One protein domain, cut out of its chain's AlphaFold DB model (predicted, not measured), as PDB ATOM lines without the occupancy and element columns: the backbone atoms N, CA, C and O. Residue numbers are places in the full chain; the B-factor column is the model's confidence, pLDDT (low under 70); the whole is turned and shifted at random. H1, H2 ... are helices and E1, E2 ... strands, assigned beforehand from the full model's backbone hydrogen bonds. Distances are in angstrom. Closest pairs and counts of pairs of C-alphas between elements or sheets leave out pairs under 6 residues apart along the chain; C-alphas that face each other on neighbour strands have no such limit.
ATOM      1  N   HIS A   2      29.626 -18.301 -28.652       61.41
ATOM      2  CA  HIS A   2      30.649 -17.468 -27.997       61.41
ATOM      3  C   HIS A   2      30.573 -17.544 -26.459       61.41
ATOM      4  O   HIS A   2      31.605 -17.631 -25.799       61.41
ATOM      5  N   ASP A   3      29.362 -17.657 -25.907       68.38
ATOM      6  CA  ASP A   3      29.131 -17.631 -24.454       68.38
ATOM      7  C   ASP A   3      29.776 -18.803 -23.701       68.38
ATOM      8  O   ASP A   3      30.271 -18.626 -22.597       68.38
ATOM      9  N   MET A   4      29.840 -20.001 -24.302       80.19
ATOM     10  CA  MET A   4      30.465 -21.164 -23.652       80.19
ATOM     11  C   MET A   4      31.979 -21.000 -23.488       80.19
ATOM     12  O   MET A   4      32.510 -21.318 -22.430       80.19
ATOM     13  N   LEU A   5      32.678 -20.494 -24.509       79.38
ATOM     14  CA  LEU A   5      34.120 -20.249 -24.417       79.38
ATOM     15  C   LEU A   5      34.426 -19.113 -23.437       79.38
ATOM     16  O   LEU A   5      35.397 -19.197 -22.686       79.38
ATOM     17  N   GLU A   6      33.583 -18.078 -23.417       78.75
ATOM     18  CA  GLU A   6      33.699 -17.000 -22.438       78.75
ATOM     19  C   GLU A   6      33.485 -17.517 -21.009       78.75
ATOM     20  O   GLU A   6      34.308 -17.232 -20.137       78.75
ATOM     21  N   GLU A   7      32.447 -18.317 -20.759       83.88
ATOM     22  CA  GLU A   7      32.205 -18.889 -19.431       83.88
ATOM     23  C   GLU A   7      33.309 -19.861 -19.006       83.88
ATOM     24  O   GLU A   7      33.773 -19.786 -17.870       83.88
ATOM     25  N   MET A   8      33.839 -20.682 -19.918       86.88
ATOM     26  CA  MET A   8      35.015 -21.511 -19.630       86.88
ATOM     27  C   MET A   8      36.237 -20.662 -19.252       86.88
ATOM     28  O   MET A   8      36.957 -20.991 -18.308       86.88
ATOM     29  N   GLY A   9      36.471 -19.553 -19.961       84.38
ATOM     30  CA  GLY A   9      37.535 -18.604 -19.634       84.38
ATOM     31  C   GLY A   9      37.348 -17.974 -18.252       84.38
ATOM     32  O   GLY A   9      38.297 -17.917 -17.465       84.38
ATOM     33  N   LYS A  10      36.120 -17.560 -17.921       87.50
ATOM     34  CA  LYS A  10      35.771 -17.027 -16.595       87.50
ATOM     35  C   LYS A  10      35.962 -18.069 -15.499       87.50
ATOM     36  O   LYS A  10      36.475 -17.731 -14.437       87.50
ATOM     37  N   ASP A  11      35.618 -19.327 -15.746       88.75
ATOM     38  CA  ASP A  11      35.790 -20.412 -14.778       88.75
ATOM     39  C   ASP A  11      37.256 -20.710 -14.472       88.75
ATOM     40  O   ASP A  11      37.595 -20.996 -13.323       88.75
ATOM     41  N   ILE A  12      38.143 -20.600 -15.462       89.81
ATOM     42  CA  ILE A  12      39.590 -20.696 -15.232       89.81
ATOM     43  C   ILE A  12      40.041 -19.579 -14.287       89.81
ATOM     44  O   ILE A  12      40.706 -19.853 -13.292       89.81
ATOM     45  N   VAL A  13      39.620 -18.341 -14.541       89.12
ATOM     46  CA  VAL A  13      40.017 -17.189 -13.718       89.12
ATOM     47  C   VAL A  13      39.383 -17.235 -12.317       89.12
ATOM     48  O   VAL A  13      40.024 -16.889 -11.328       89.12
ATOM     49  N   ARG A  14      38.152 -17.744 -12.179       90.31
ATOM     50  CA  ARG A  14      37.503 -17.983 -10.873       90.31
ATOM     51  C   ARG A  14      38.276 -18.994 -10.013       90.31
ATOM     52  O   ARG A  14      38.212 -18.900  -8.790       90.31
ATOM     53  N   LYS A  15      39.014 -19.932 -10.624       92.19
ATOM     54  CA  LYS A  15      39.874 -20.896  -9.910       92.19
ATOM     55  C   LYS A  15      41.179 -20.283  -9.398       92.19
ATOM     56  O   LYS A  15      41.768 -20.852  -8.487       92.19
ATOM     57  N   GLU A  16      41.622 -19.148  -9.941       91.69
ATOM     58  CA  GLU A  16      42.818 -18.449  -9.449       91.69
ATOM     59  C   GLU A  16      42.598 -17.914  -8.031       91.69
ATOM     60  O   GLU A  16      43.458 -18.046  -7.160       91.69
ATOM     61  N   SER A  17      41.423 -17.324  -7.778       91.12
ATOM     62  CA  SER A  17      41.047 -16.863  -6.445       91.12
ATOM     63  C   SER A  17      39.544 -16.652  -6.284       91.12
ATOM     64  O   SER A  17      38.835 -16.221  -7.199       91.12
ATOM     65  N   ILE A  18      39.071 -16.868  -5.056       89.31
ATOM     66  CA  ILE A  18      37.730 -16.456  -4.623       89.31
ATOM     67  C   ILE A  18      37.646 -14.923  -4.578       89.31
ATOM     68  O   ILE A  18      36.614 -14.363  -4.941       89.31
ATOM     69  N   ASP A  19      38.737 -14.262  -4.184       89.31
ATOM     70  CA  ASP A  19      38.835 -12.807  -4.084       89.31
ATOM     71  C   ASP A  19      39.085 -12.190  -5.475       89.31
ATOM     72  O   ASP A  19      40.132 -12.470  -6.072       89.31
ATOM     73  N   PRO A  20      38.170 -11.358  -6.013       86.25
ATOM     74  CA  PRO A  20      38.326 -10.745  -7.330       86.25
ATOM     75  C   PRO A  20      39.629  -9.959  -7.486       86.25
ATOM     76  O   PRO A  20      40.255 -10.014  -8.538       86.25
ATOM     77  N   VAL A  21      40.081  -9.302  -6.418       87.88
ATOM     78  CA  VAL A  21      41.299  -8.477  -6.400       87.88
ATOM     79  C   VAL A  21      42.561  -9.300  -6.687       87.88
ATOM     80  O   VAL A  21      43.575  -8.761  -7.120       87.88
ATOM     81  N   LYS A  22      42.519 -10.612  -6.442       89.81
ATOM     82  CA  LYS A  22      43.657 -11.520  -6.632       89.81
ATOM     83  C   LYS A  22      43.613 -12.278  -7.957       89.81
ATOM     84  O   LYS A  22      44.410 -13.192  -8.153       89.81
ATOM     85  N   ARG A  23      42.668 -11.949  -8.838       91.88
ATOM     86  CA  ARG A  23      42.529 -12.577 -10.154       91.88
ATOM     87  C   ARG A  23      43.358 -11.840 -11.192       91.88
ATOM     88  O   ARG A  23      43.509 -10.621 -11.140       91.88
ATOM     89  N   SER A  24      43.811 -12.585 -12.187       91.62
ATOM     90  CA  SER A  24      44.504 -12.042 -13.348       91.62
ATOM     91  C   SER A  24      43.577 -11.269 -14.278       91.62
ATOM     92  O   SER A  24      44.033 -10.415 -15.039       91.62
ATOM     93  N   ARG A  25      42.269 -11.555 -14.255       91.38
ATOM     94  CA  ARG A  25      41.290 -10.904 -15.132       91.38
ATOM     95  C   ARG A  25      40.017 -10.528 -14.396       91.38
ATOM     96  O   ARG A  25      39.524 -11.284 -13.560       91.38
ATOM     97  N   LEU A  26      39.458  -9.385 -14.773       92.06
ATOM     98  CA  LEU A  26      38.225  -8.840 -14.216       92.06
ATOM     99  C   LEU A  26      37.205  -8.574 -15.324       92.06
ATOM    100  O   LEU A  26      37.566  -8.101 -16.399       92.06
ATOM    101  N   TRP A  27      35.934  -8.877 -15.053       89.62
ATOM    102  CA  TRP A  27      34.818  -8.603 -15.972       89.62
ATOM    103  C   TRP A  27      33.549  -8.061 -15.298       89.62
ATOM    104  O   TRP A  27      32.628  -7.613 -15.973       89.62
ATOM    105  N   SER A  28      33.462  -8.135 -13.968       89.25
ATOM    106  CA  SER A  28      32.354  -7.564 -13.196       89.25
ATOM    107  C   SER A  28      32.565  -6.060 -13.079       89.25
ATOM    108  O   SER A  28      33.595  -5.636 -12.558       89.25
ATOM    109  N   ALA A  29      31.594  -5.254 -13.513       85.25
ATOM    110  CA  ALA A  29      31.685  -3.797 -13.416       85.25
ATOM    111  C   ALA A  29      31.936  -3.330 -11.974       85.25
ATOM    112  O   ALA A  29      32.746  -2.436 -11.740       85.25
ATOM    113  N   LYS A  30      31.319  -4.002 -10.996       87.50
ATOM    114  CA  LYS A  30      31.542  -3.741  -9.572       87.50
ATOM    115  C   LYS A  30      32.987  -4.029  -9.152       87.50
ATOM    116  O   LYS A  30      33.611  -3.185  -8.517       87.50
ATOM    117  N   ASP A  31      33.514  -5.196  -9.518       89.25
ATOM    118  CA  ASP A  31      34.854  -5.624  -9.098       89.25
ATOM    119  C   ASP A  31      35.925  -4.739  -9.749       89.25
ATOM    120  O   ASP A  31      36.873  -4.314  -9.092       89.25
ATOM    121  N   VAL A  32      35.734  -4.405 -11.030       88.00
ATOM    122  CA  VAL A  32      36.586  -3.465 -11.768       88.00
ATOM    123  C   VAL A  32      36.543  -2.087 -11.115       88.00
ATOM    124  O   VAL A  32      37.594  -1.507 -10.857       88.00
ATOM    125  N   TYR A  33      35.354  -1.572 -10.791       85.94
ATOM    126  CA  TYR A  33      35.218  -0.282 -10.120       85.94
ATOM    127  C   TYR A  33      35.959  -0.247  -8.778       85.94
ATOM    128  O   TYR A  33      36.703   0.694  -8.518       85.94
ATOM    129  N   GLU A  34      35.797  -1.266  -7.930       86.75
ATOM    130  CA  GLU A  34      36.472  -1.321  -6.627       86.75
ATOM    131  C   GLU A  34      37.997  -1.388  -6.770       86.75
ATOM    132  O   GLU A  34      38.722  -0.686  -6.061       86.75
ATOM    133  N   VAL A  35      38.491  -2.190  -7.709       87.75
ATOM    134  CA  VAL A  35      39.922  -2.313  -7.995       87.75
ATOM    135  C   VAL A  35      40.512  -0.992  -8.480       87.75
ATOM    136  O   VAL A  35      41.521  -0.557  -7.928       87.75
ATOM    137  N   LEU A  36      39.873  -0.337  -9.453       84.38
ATOM    138  CA  LEU A  36      40.342   0.934 -10.016       84.38
ATOM    139  C   LEU A  36      40.214   2.085  -9.009       84.38
ATOM    140  O   LEU A  36      41.058   2.973  -8.964       84.38
ATOM    141  N   ARG A  37      39.171   2.082  -8.169       83.25
ATOM    142  CA  ARG A  37      38.941   3.141  -7.175       83.25
ATOM    143  C   ARG A  37      39.920   3.072  -6.004       83.25
ATOM    144  O   ARG A  37      40.278   4.116  -5.462       83.25
ATOM    145  N   TYR A  38      40.298   1.867  -5.584       84.44
ATOM    146  CA  TYR A  38      41.137   1.646  -4.402       84.44
ATOM    147  C   TYR A  38      42.556   1.161  -4.727       84.44
ATOM    148  O   TYR A  38      43.303   0.870  -3.793       84.44
ATOM    149  N   ASN A  39      42.927   1.054  -6.008       81.00
ATOM    150  CA  ASN A  39      44.216   0.532  -6.476       81.00
ATOM    151  C   ASN A  39      44.604  -0.794  -5.801       81.00
ATOM    152  O   ASN A  39      45.746  -1.008  -5.390       81.00
ATOM    153  N   LYS A  40      43.637  -1.704  -5.657       80.62
ATOM    154  CA  LYS A  40      43.857  -3.006  -5.017       80.62
ATOM    155  C   LYS A  40      44.199  -4.061  -6.058       80.62
ATOM    156  O   LYS A  40      43.506  -4.178  -7.057       80.62
ATOM    157  N   GLY A  41      45.221  -4.877  -5.791       77.06
ATOM    158  CA  GLY A  41      45.531  -6.041  -6.636       77.06
ATOM    159  C   GLY A  41      46.066  -5.703  -8.028       77.06
ATOM    160  O   GLY A  41      46.155  -6.585  -8.875       77.06
ATOM    161  N   ILE A  42      46.462  -4.447  -8.250       83.12
ATOM    162  CA  ILE A  42      46.937  -3.920  -9.538       83.12
ATOM    163  C   ILE A  42      48.114  -4.710 -10.131       83.12
ATOM    164  O   ILE A  42      48.223  -4.808 -11.346       83.12
ATOM    165  N   ASN A  43      48.927  -5.348  -9.283       84.75
ATOM    166  CA  ASN A  43      50.092  -6.143  -9.684       84.75
ATOM    167  C   ASN A  43      49.733  -7.506 -10.294       84.75
ATOM    168  O   ASN A  43      50.608  -8.201 -10.783       84.75
ATOM    169  N   LEU A  44      48.489  -7.968 -10.159       88.50
ATOM    170  CA  LEU A  44      48.079  -9.282 -10.663       88.50
ATOM    171  C   LEU A  44      47.234  -9.160 -11.924       88.50
ATOM    172  O   LEU A  44      47.129 -10.117 -12.687       88.50
ATOM    173  N   ILE A  45      46.629  -7.994 -12.136       90.50
ATOM    174  CA  ILE A  45      45.629  -7.793 -13.172       90.50
ATOM    175  C   ILE A  45      46.320  -7.632 -14.518       90.50
ATOM    176  O   ILE A  45      47.026  -6.664 -14.775       90.50
ATOM    177  N   GLN A  46      46.036  -8.583 -15.396       90.75
ATOM    178  CA  GLN A  46      46.503  -8.636 -16.773       90.75
ATOM    179  C   GLN A  46      45.417  -8.246 -17.771       90.75
ATOM    180  O   GLN A  46      45.730  -7.820 -18.883       90.75
ATOM    181  N   GLY A  47      44.143  -8.405 -17.399       89.81
ATOM    182  CA  GLY A  47      43.020  -8.162 -18.295       89.81
ATOM    183  C   GLY A  47      41.801  -7.555 -17.615       89.81
ATOM    184  O   GLY A  47      41.357  -8.039 -16.576       89.81
ATOM    185  N   ILE A  48      41.206  -6.543 -18.238       89.31
ATOM    186  CA  ILE A  48      39.951  -5.934 -17.783       89.31
ATOM    187  C   ILE A  48      38.951  -5.960 -18.934       89.31
ATOM    188  O   ILE A  48      39.261  -5.519 -20.033       89.31
ATOM    189  N   LYS A  49      37.743  -6.464 -18.692       86.94
ATOM    190  CA  LYS A  49      36.583  -6.325 -19.579       86.94
ATOM    191  C   LYS A  49      35.524  -5.543 -18.810       86.94
ATOM    192  O   LYS A  49      35.152  -5.939 -17.715       86.94
ATOM    193  N   LEU A  50      35.064  -4.416 -19.330       85.56
ATOM    194  CA  LEU A  50      34.174  -3.534 -18.594       85.56
ATOM    195  C   LEU A  50      33.055  -3.006 -19.477       85.56
ATOM    196  O   LEU A  50      33.297  -2.411 -20.524       85.56
ATOM    197  N   ASP A  51      31.836  -3.179 -18.983       82.38
ATOM    198  CA  ASP A  51      30.667  -2.501 -19.507       82.38
ATOM    199  C   ASP A  51      30.576  -1.091 -18.910       82.38
ATOM    200  O   ASP A  51      30.305  -0.928 -17.716       82.38
ATOM    201  N   ILE A  52      30.840  -0.064 -19.717       77.06
ATOM    202  CA  ILE A  52      30.865   1.326 -19.236       77.06
ATOM    203  C   ILE A  52      29.447   1.815 -18.898       77.06
ATOM    204  O   ILE A  52      29.292   2.724 -18.075       77.06
ATOM    205  N   SER A  53      28.391   1.217 -19.471       73.88
ATOM    206  CA  SER A  53      27.017   1.611 -19.123       73.88
ATOM    207  C   SER A  53      26.685   1.285 -17.664       73.88
ATOM    208  O   SER A  53      25.935   2.021 -17.035       73.88
ATOM    209  N   GLN A  54      27.320   0.258 -17.091       78.69
ATOM    210  CA  GLN A  54      27.086  -0.183 -15.713       78.69
ATOM    211  C   GLN A  54      27.769   0.687 -14.649       78.69
ATOM    212  O   GLN A  54      27.573   0.449 -13.456       78.69
ATOM    213  N   ILE A  55      28.587   1.673 -15.040       74.38
ATOM    214  CA  ILE A  55      29.254   2.573 -14.095       74.38
ATOM    215  C   ILE A  55      28.953   4.029 -14.445       74.38
ATOM    216  O   ILE A  55      29.431   4.566 -15.443       74.38
ATOM    217  N   ASP A  56      28.197   4.703 -13.581       67.06
ATOM    218  CA  ASP A  56      27.745   6.078 -13.817       67.06
ATOM    219  C   ASP A  56      28.860   7.125 -13.732       67.06
ATOM    220  O   ASP A  56      28.877   8.057 -14.528       67.06
ATOM    221  N   ASN A  57      29.828   6.953 -12.825       66.19
ATOM    222  CA  ASN A  57      30.844   7.967 -12.504       66.19
ATOM    223  C   ASN A  57      32.287   7.466 -12.677       66.19
ATOM    224  O   ASN A  57      33.167   7.781 -11.868       66.19
ATOM    225  N   LEU A  58      32.548   6.651 -13.698       67.50
ATOM    226  CA  LEU A  58      33.901   6.159 -13.947       67.50
ATOM    227  C   LEU A  58      34.760   7.245 -14.606       67.50
ATOM    228  O   LEU A  58      34.726   7.424 -15.818       67.50
ATOM    229  N   ARG A  59      35.566   7.949 -13.809       68.38
ATOM    230  CA  ARG A  59      36.634   8.810 -14.335       68.38
ATOM    231  C   ARG A  59      37.878   7.966 -14.568       68.38
ATOM    232  O   ARG A  59      38.603   7.673 -13.620       68.38
ATOM    233  N   LEU A  60      38.098   7.546 -15.810       71.44
ATOM    234  CA  LEU A  60      39.312   6.841 -16.210       71.44
ATOM    235  C   LEU A  60      40.409   7.859 -16.511       71.44
ATOM    236  O   LEU A  60      40.499   8.370 -17.621       71.44
ATOM    237  N   HIS A  61      41.234   8.161 -15.514       69.81
ATOM    238  CA  HIS A  61      42.454   8.931 -15.728       69.81
ATOM    239  C   HIS A  61      43.622   7.982 -16.009       69.81
ATOM    240  O   HIS A  61      43.681   6.894 -15.432       69.81
ATOM    241  N   HIS A  62      44.574   8.399 -16.850       70.88
ATOM    242  CA  HIS A  62      45.771   7.608 -17.173       70.88
ATOM    243  C   HIS A  62      46.493   7.101 -15.910       70.88
ATOM    244  O   HIS A  62      46.871   5.934 -15.829       70.88
ATOM    245  N   SER A  63      46.552   7.942 -14.874       76.75
ATOM    246  CA  SER A  63      47.200   7.630 -13.594       76.75
ATOM    247  C   SER A  63      46.603   6.441 -12.830       76.75
ATOM    248  O   SER A  63      47.231   5.938 -11.904       76.75
ATOM    249  N   ILE A  64      45.391   5.985 -13.164       78.25
ATOM    250  CA  ILE A  64      44.806   4.778 -12.553       78.25
ATOM    251  C   ILE A  64      45.554   3.526 -13.032       78.25
ATOM    252  O   ILE A  64      45.714   2.568 -12.279       78.25
ATOM    253  N   PHE A  65      46.047   3.546 -14.271       80.94
ATOM    254  CA  PHE A  65      46.720   2.409 -14.892       80.94
ATOM    255  C   PHE A  65      48.239   2.423 -14.696       80.94
ATOM    256  O   PHE A  65      48.868   1.387 -14.880       80.94
ATOM    257  N   GLU A  66      48.829   3.541 -14.263       81.19
ATOM    258  CA  GLU A  66      50.282   3.675 -14.042       81.19
ATOM    259  C   GLU A  66      50.862   2.613 -13.089       81.19
ATOM    260  O   GLU A  66      52.024   2.234 -13.218       81.19
ATOM    261  N   GLY A  67      50.064   2.091 -12.151       80.06
ATOM    262  CA  GLY A  67      50.491   1.025 -11.237       80.06
ATOM    263  C   GLY A  67      50.199  -0.402 -11.718       80.06
ATOM    264  O   GLY A  67      50.576  -1.360 -11.042       80.06
ATOM    265  N   MET A  68      49.520  -0.574 -12.853       87.12
ATOM    266  CA  MET A  68      49.095  -1.878 -13.373       87.12
ATOM    267  C   MET A  68      50.128  -2.424 -14.368       87.12
ATOM    268  O   MET A  68      49.858  -2.557 -15.557       87.12
ATOM    269  N   ILE A  69      51.332  -2.728 -13.877       86.38
ATOM    270  CA  ILE A  69      52.492  -3.101 -14.712       86.38
ATOM    271  C   ILE A  69      52.283  -4.358 -15.571       86.38
ATOM    272  O   ILE A  69      52.904  -4.494 -16.621       86.38
ATOM    273  N   ASP A  70      51.420  -5.272 -15.127       88.81
ATOM    274  CA  ASP A  70      51.140  -6.536 -15.808       88.81
ATOM    275  C   ASP A  70      49.904  -6.457 -16.716       88.81
ATOM    276  O   ASP A  70      49.542  -7.454 -17.348       88.81
ATOM    277  N   LEU A  71      49.260  -5.288 -16.804       88.00
ATOM    278  CA  LEU A  71      48.053  -5.081 -17.593       88.00
ATOM    279  C   LEU A  71      48.374  -5.104 -19.087       88.00
ATOM    280  O   LEU A  71      49.057  -4.230 -19.610       88.00
ATOM    281  N   ARG A  72      47.833  -6.103 -19.786       88.25
ATOM    282  CA  ARG A  72      48.066  -6.327 -21.223       88.25
ATOM    283  C   ARG A  72      46.861  -6.010 -22.078       88.25
ATOM    284  O   ARG A  72      47.006  -5.787 -23.273       88.25
ATOM    285  N   VAL A  73      45.661  -6.085 -21.503       85.25
ATOM    286  CA  VAL A  73      44.430  -5.938 -22.272       85.25
ATOM    287  C   VAL A  73      43.330  -5.250 -21.481       85.25
ATOM    288  O   VAL A  73      43.048  -5.595 -20.334       85.25
ATOM    289  N   ILE A  74      42.678  -4.286 -22.121       85.12
ATOM    290  CA  ILE A  74      41.495  -3.616 -21.593       85.12
ATOM    291  C   ILE A  74      40.442  -3.592 -22.697       85.12
ATOM    292  O   ILE A  74      40.700  -3.114 -23.800       85.12
ATOM    293  N   PHE A  75      39.260  -4.112 -22.396       83.44
ATOM    294  CA  PHE A  75      38.102  -4.104 -23.274       83.44
ATOM    295  C   PHE A  75      36.995  -3.286 -22.640       83.44
ATOM    296  O   PHE A  75      36.500  -3.625 -21.567       83.44
ATOM    297  N   PHE A  76      36.580  -2.242 -23.340       80.81
ATOM    298  CA  PHE A  76      35.415  -1.457 -22.987       80.81
ATOM    299  C   PHE A  76      34.290  -1.740 -23.974       80.81
ATOM    300  O   PHE A  76      34.523  -1.775 -25.180       80.81
ATOM    301  N   TYR A  77      33.081  -1.934 -23.464       75.38
ATOM    302  CA  TYR A  77      31.887  -2.096 -24.283       75.38
ATOM    303  C   TYR A  77      30.683  -1.449 -23.598       75.38
ATOM    304  O   TYR A  77      30.772  -1.013 -22.450       75.38
ATOM    305  N   THR A  78      29.574  -1.346 -24.320       73.81
ATOM    306  CA  THR A  78      28.301  -0.842 -23.800       73.81
ATOM    307  C   THR A  78      27.219  -1.850 -24.146       73.81
ATOM    308  O   THR A  78      27.026  -2.143 -25.325       73.81
ATOM    309  N   SER A  79      26.524  -2.398 -23.152       67.19
ATOM    310  CA  SER A  79      25.422  -3.340 -23.414       67.19
ATOM    311  C   SER A  79      24.081  -2.664 -23.736       67.19
ATOM    312  O   SER A  79      23.155  -3.337 -24.185       67.19
ATOM    313  N   ASP A  80      23.977  -1.343 -23.551       57.72
ATOM    314  CA  ASP A  80      22.746  -0.590 -23.795       57.72
ATOM    315  C   ASP A  80      22.564  -0.172 -25.260       57.72
ATOM    316  O   ASP A  80      23.447   0.407 -25.890       57.72
ATOM    317  N   THR A  81      21.346  -0.376 -25.768       50.78
ATOM    318  CA  THR A  81      20.857   0.064 -27.087       50.78
ATOM    319  C   THR A  81      20.496   1.558 -27.149       50.78
ATOM    320  O   THR A  81      19.988   2.032 -28.166       50.78
ATOM    321  N   LEU A  82      20.750   2.330 -26.086       48.47
ATOM    322  CA  LEU A  82      20.499   3.776 -26.034       48.47
ATOM    323  C   LEU A  82      21.689   4.544 -26.628       48.47
ATOM    324  O   LEU A  82      22.491   5.147 -25.915       48.47
ATOM    325  N   TRP A  83      21.797   4.479 -27.955       49.31
ATOM    326  CA  TRP A  83      23.024   4.771 -28.697       49.31
ATOM    327  C   TRP A  83      23.545   6.222 -28.635       49.31
ATOM    328  O   TRP A  83      24.736   6.406 -28.825       49.31
ATOM    329  N   ASP A  84      22.773   7.263 -28.307       51.16
ATOM    330  CA  ASP A  84      23.210   8.624 -28.709       51.16
ATOM    331  C   ASP A  84      23.497   9.668 -27.614       51.16
ATOM    332  O   ASP A  84      23.763  10.822 -27.946       51.16
ATOM    333  N   LYS A  85      23.520   9.333 -26.313       47.59
ATOM    334  CA  LYS A  85      23.863  10.340 -25.269       47.59
ATOM    335  C   LYS A  85      24.964   9.965 -24.280       47.59
ATOM    336  O   LYS A  85      25.756  10.823 -23.905       47.59
ATOM    337  N   CYS A  86      25.057   8.705 -23.869       49.91
ATOM    338  CA  CYS A  86      25.866   8.351 -22.697       49.91
ATOM    339  C   CYS A  86      27.382   8.306 -22.979       49.91
ATOM    340  O   CYS A  86      28.178   8.781 -22.170       49.91
ATOM    341  N   LEU A  87      27.800   7.772 -24.135       48.25
ATOM    342  CA  LEU A  87      29.223   7.589 -24.457       48.25
ATOM    343  C   LEU A  87      29.946   8.929 -24.680       48.25
ATOM    344  O   LEU A  87      31.064   9.122 -24.209       48.25
ATOM    345  N   ALA A  88      29.280   9.863 -25.366       46.31
ATOM    346  CA  ALA A  88      29.816  11.184 -25.663       46.31
ATOM    347  C   ALA A  88      29.930  12.039 -24.391       46.31
ATOM    348  O   ALA A  88      30.990  12.595 -24.146       46.31
ATOM    349  N   GLU A  89      28.918  12.093 -23.521       50.94
ATOM    350  CA  GLU A  89      29.000  12.886 -22.281       50.94
ATOM    351  C   GLU A  89      29.998  12.310 -21.260       50.94
ATOM    352  O   GLU A  89      30.701  13.079 -20.604       50.94
ATOM    353  N   LYS A  90      30.128  10.978 -21.151       50.38
ATOM    354  CA  LYS A  90      31.084  10.353 -20.216       50.38
ATOM    355  C   LYS A  90      32.549  10.471 -20.659       50.38
ATOM    356  O   LYS A  90      33.420  10.492 -19.795       50.38
ATOM    357  N   LEU A  91      32.827  10.558 -21.966       50.19
ATOM    358  CA  LEU A  91      34.189  10.712 -22.503       50.19
ATOM    359  C   LEU A  91      34.567  12.170 -22.831       50.19
ATOM    360  O   LEU A  91      35.746  12.497 -22.800       50.19
ATOM    361  N   LEU A  92      33.604  13.054 -23.132       45.47
ATOM    362  CA  LEU A  92      33.855  14.460 -23.507       45.47
ATOM    363  C   LEU A  92      33.858  15.437 -22.321       45.47
ATOM    364  O   LEU A  92      34.192  16.606 -22.515       45.47
ATOM    365  N   ALA A  93      33.489  15.005 -21.110       41.06
ATOM    366  CA  ALA A  93      33.484  15.892 -19.943       41.06
ATOM    367  C   ALA A  93      34.892  16.329 -19.493       41.06
ATOM    368  O   ALA A  93      35.001  17.368 -18.850       41.06
ATOM    369  N   ASP A  94      35.949  15.608 -19.880       44.22
ATOM    370  CA  ASP A  94      37.335  16.053 -19.729       44.22
ATOM    371  C   ASP A  94      37.999  16.070 -21.115       44.22
ATOM    372  O   ASP A  94      38.608  15.102 -21.566       44.22
TER     373      ASP A  94
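What this domain is: This is residues 2 to 94 of the 110 residues of a protein of Gossypium arboreum (UniProt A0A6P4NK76). A small core of two parallel strands, E1 and E2, side by side, has helix H2 packed on E1 through residues 29 to 33, while H1 and H4 are set away from this core toward opposite ends of the longest axis. Residues 2 to 8 of H1 stick out free, and the chain between the two strands passes through the short H3. The printed part has 93 residues with four named helices and two named strands, in the order H1 H2 E1 H3 E2 H4; the class is mixed, helices and strands, though under half of the residues, 46, are in named elements. The whole is compact, with a radius of gyration of the C-alphas of 13.9 A, and spans 38 by 32 by 19 A.

How they stand to each other: E1, residues 47 to 51, and E2, residues 73 to 77, are parallel neighbours, with 8 degrees between their directions. The C-alphas of Lys 49 and Phe 75 face each other at 4.6 A; N 50 and O 75 are 2.8 A apart, and N 75 and O 48 also 2.8 A, both within hydrogen-bond range. With H3, residues 62 to 65, they form a strand-helix-strand unit, two parallel strands with a helix between them along the chain, and its crossover is right-handed. Residues 25 to 26 form a short parallel pairing with residues 47 to 48 of E1. H2, residues 29 to 38, has its closest C-alphas to E1 at Ala 29 and Leu 50, 5.8 A apart. H2 and H3 are close but not clearly touching, the closest C-alphas being those of Leu 36 and Ile 64, 6.4 A apart. H1, residues 2 to 16, is apart from H2, E1, H3, E2 and H4; H4, residues 86 to 92, is apart from H2, E1 and H3. In H2 and H4 every O i to N i+4 pair is within hydrogen-bond range, in H1 10 of 11 are, and H3 is too short for such a pair.

Where its parts are: E1 is 13.6 A long, from C-alpha 47 at (43.020, -8.162, -18.295), and E2 13.3 A. H2 is 14.1 A long and H3 5.8 A. H1 is 22.2 A long, from C-alpha 2 at (30.649, -17.468, -27.997). H4 is 10.1 A long and ends with C-alpha 92 at (33.855, 14.460, -23.507).

The domain as a whole: The C-alphas farthest apart, those of Lys 15 and Asp 84, are 38.8 A from each other. The printed part has no cut. The link H1 to H2, 12 residues, is long; the other links are short. The mean pLDDT of the printed part is 77.5; it is under 70 at residues 2 to 3, 56 to 59, 61 and 79 to 94, and H4 has a mean of 49.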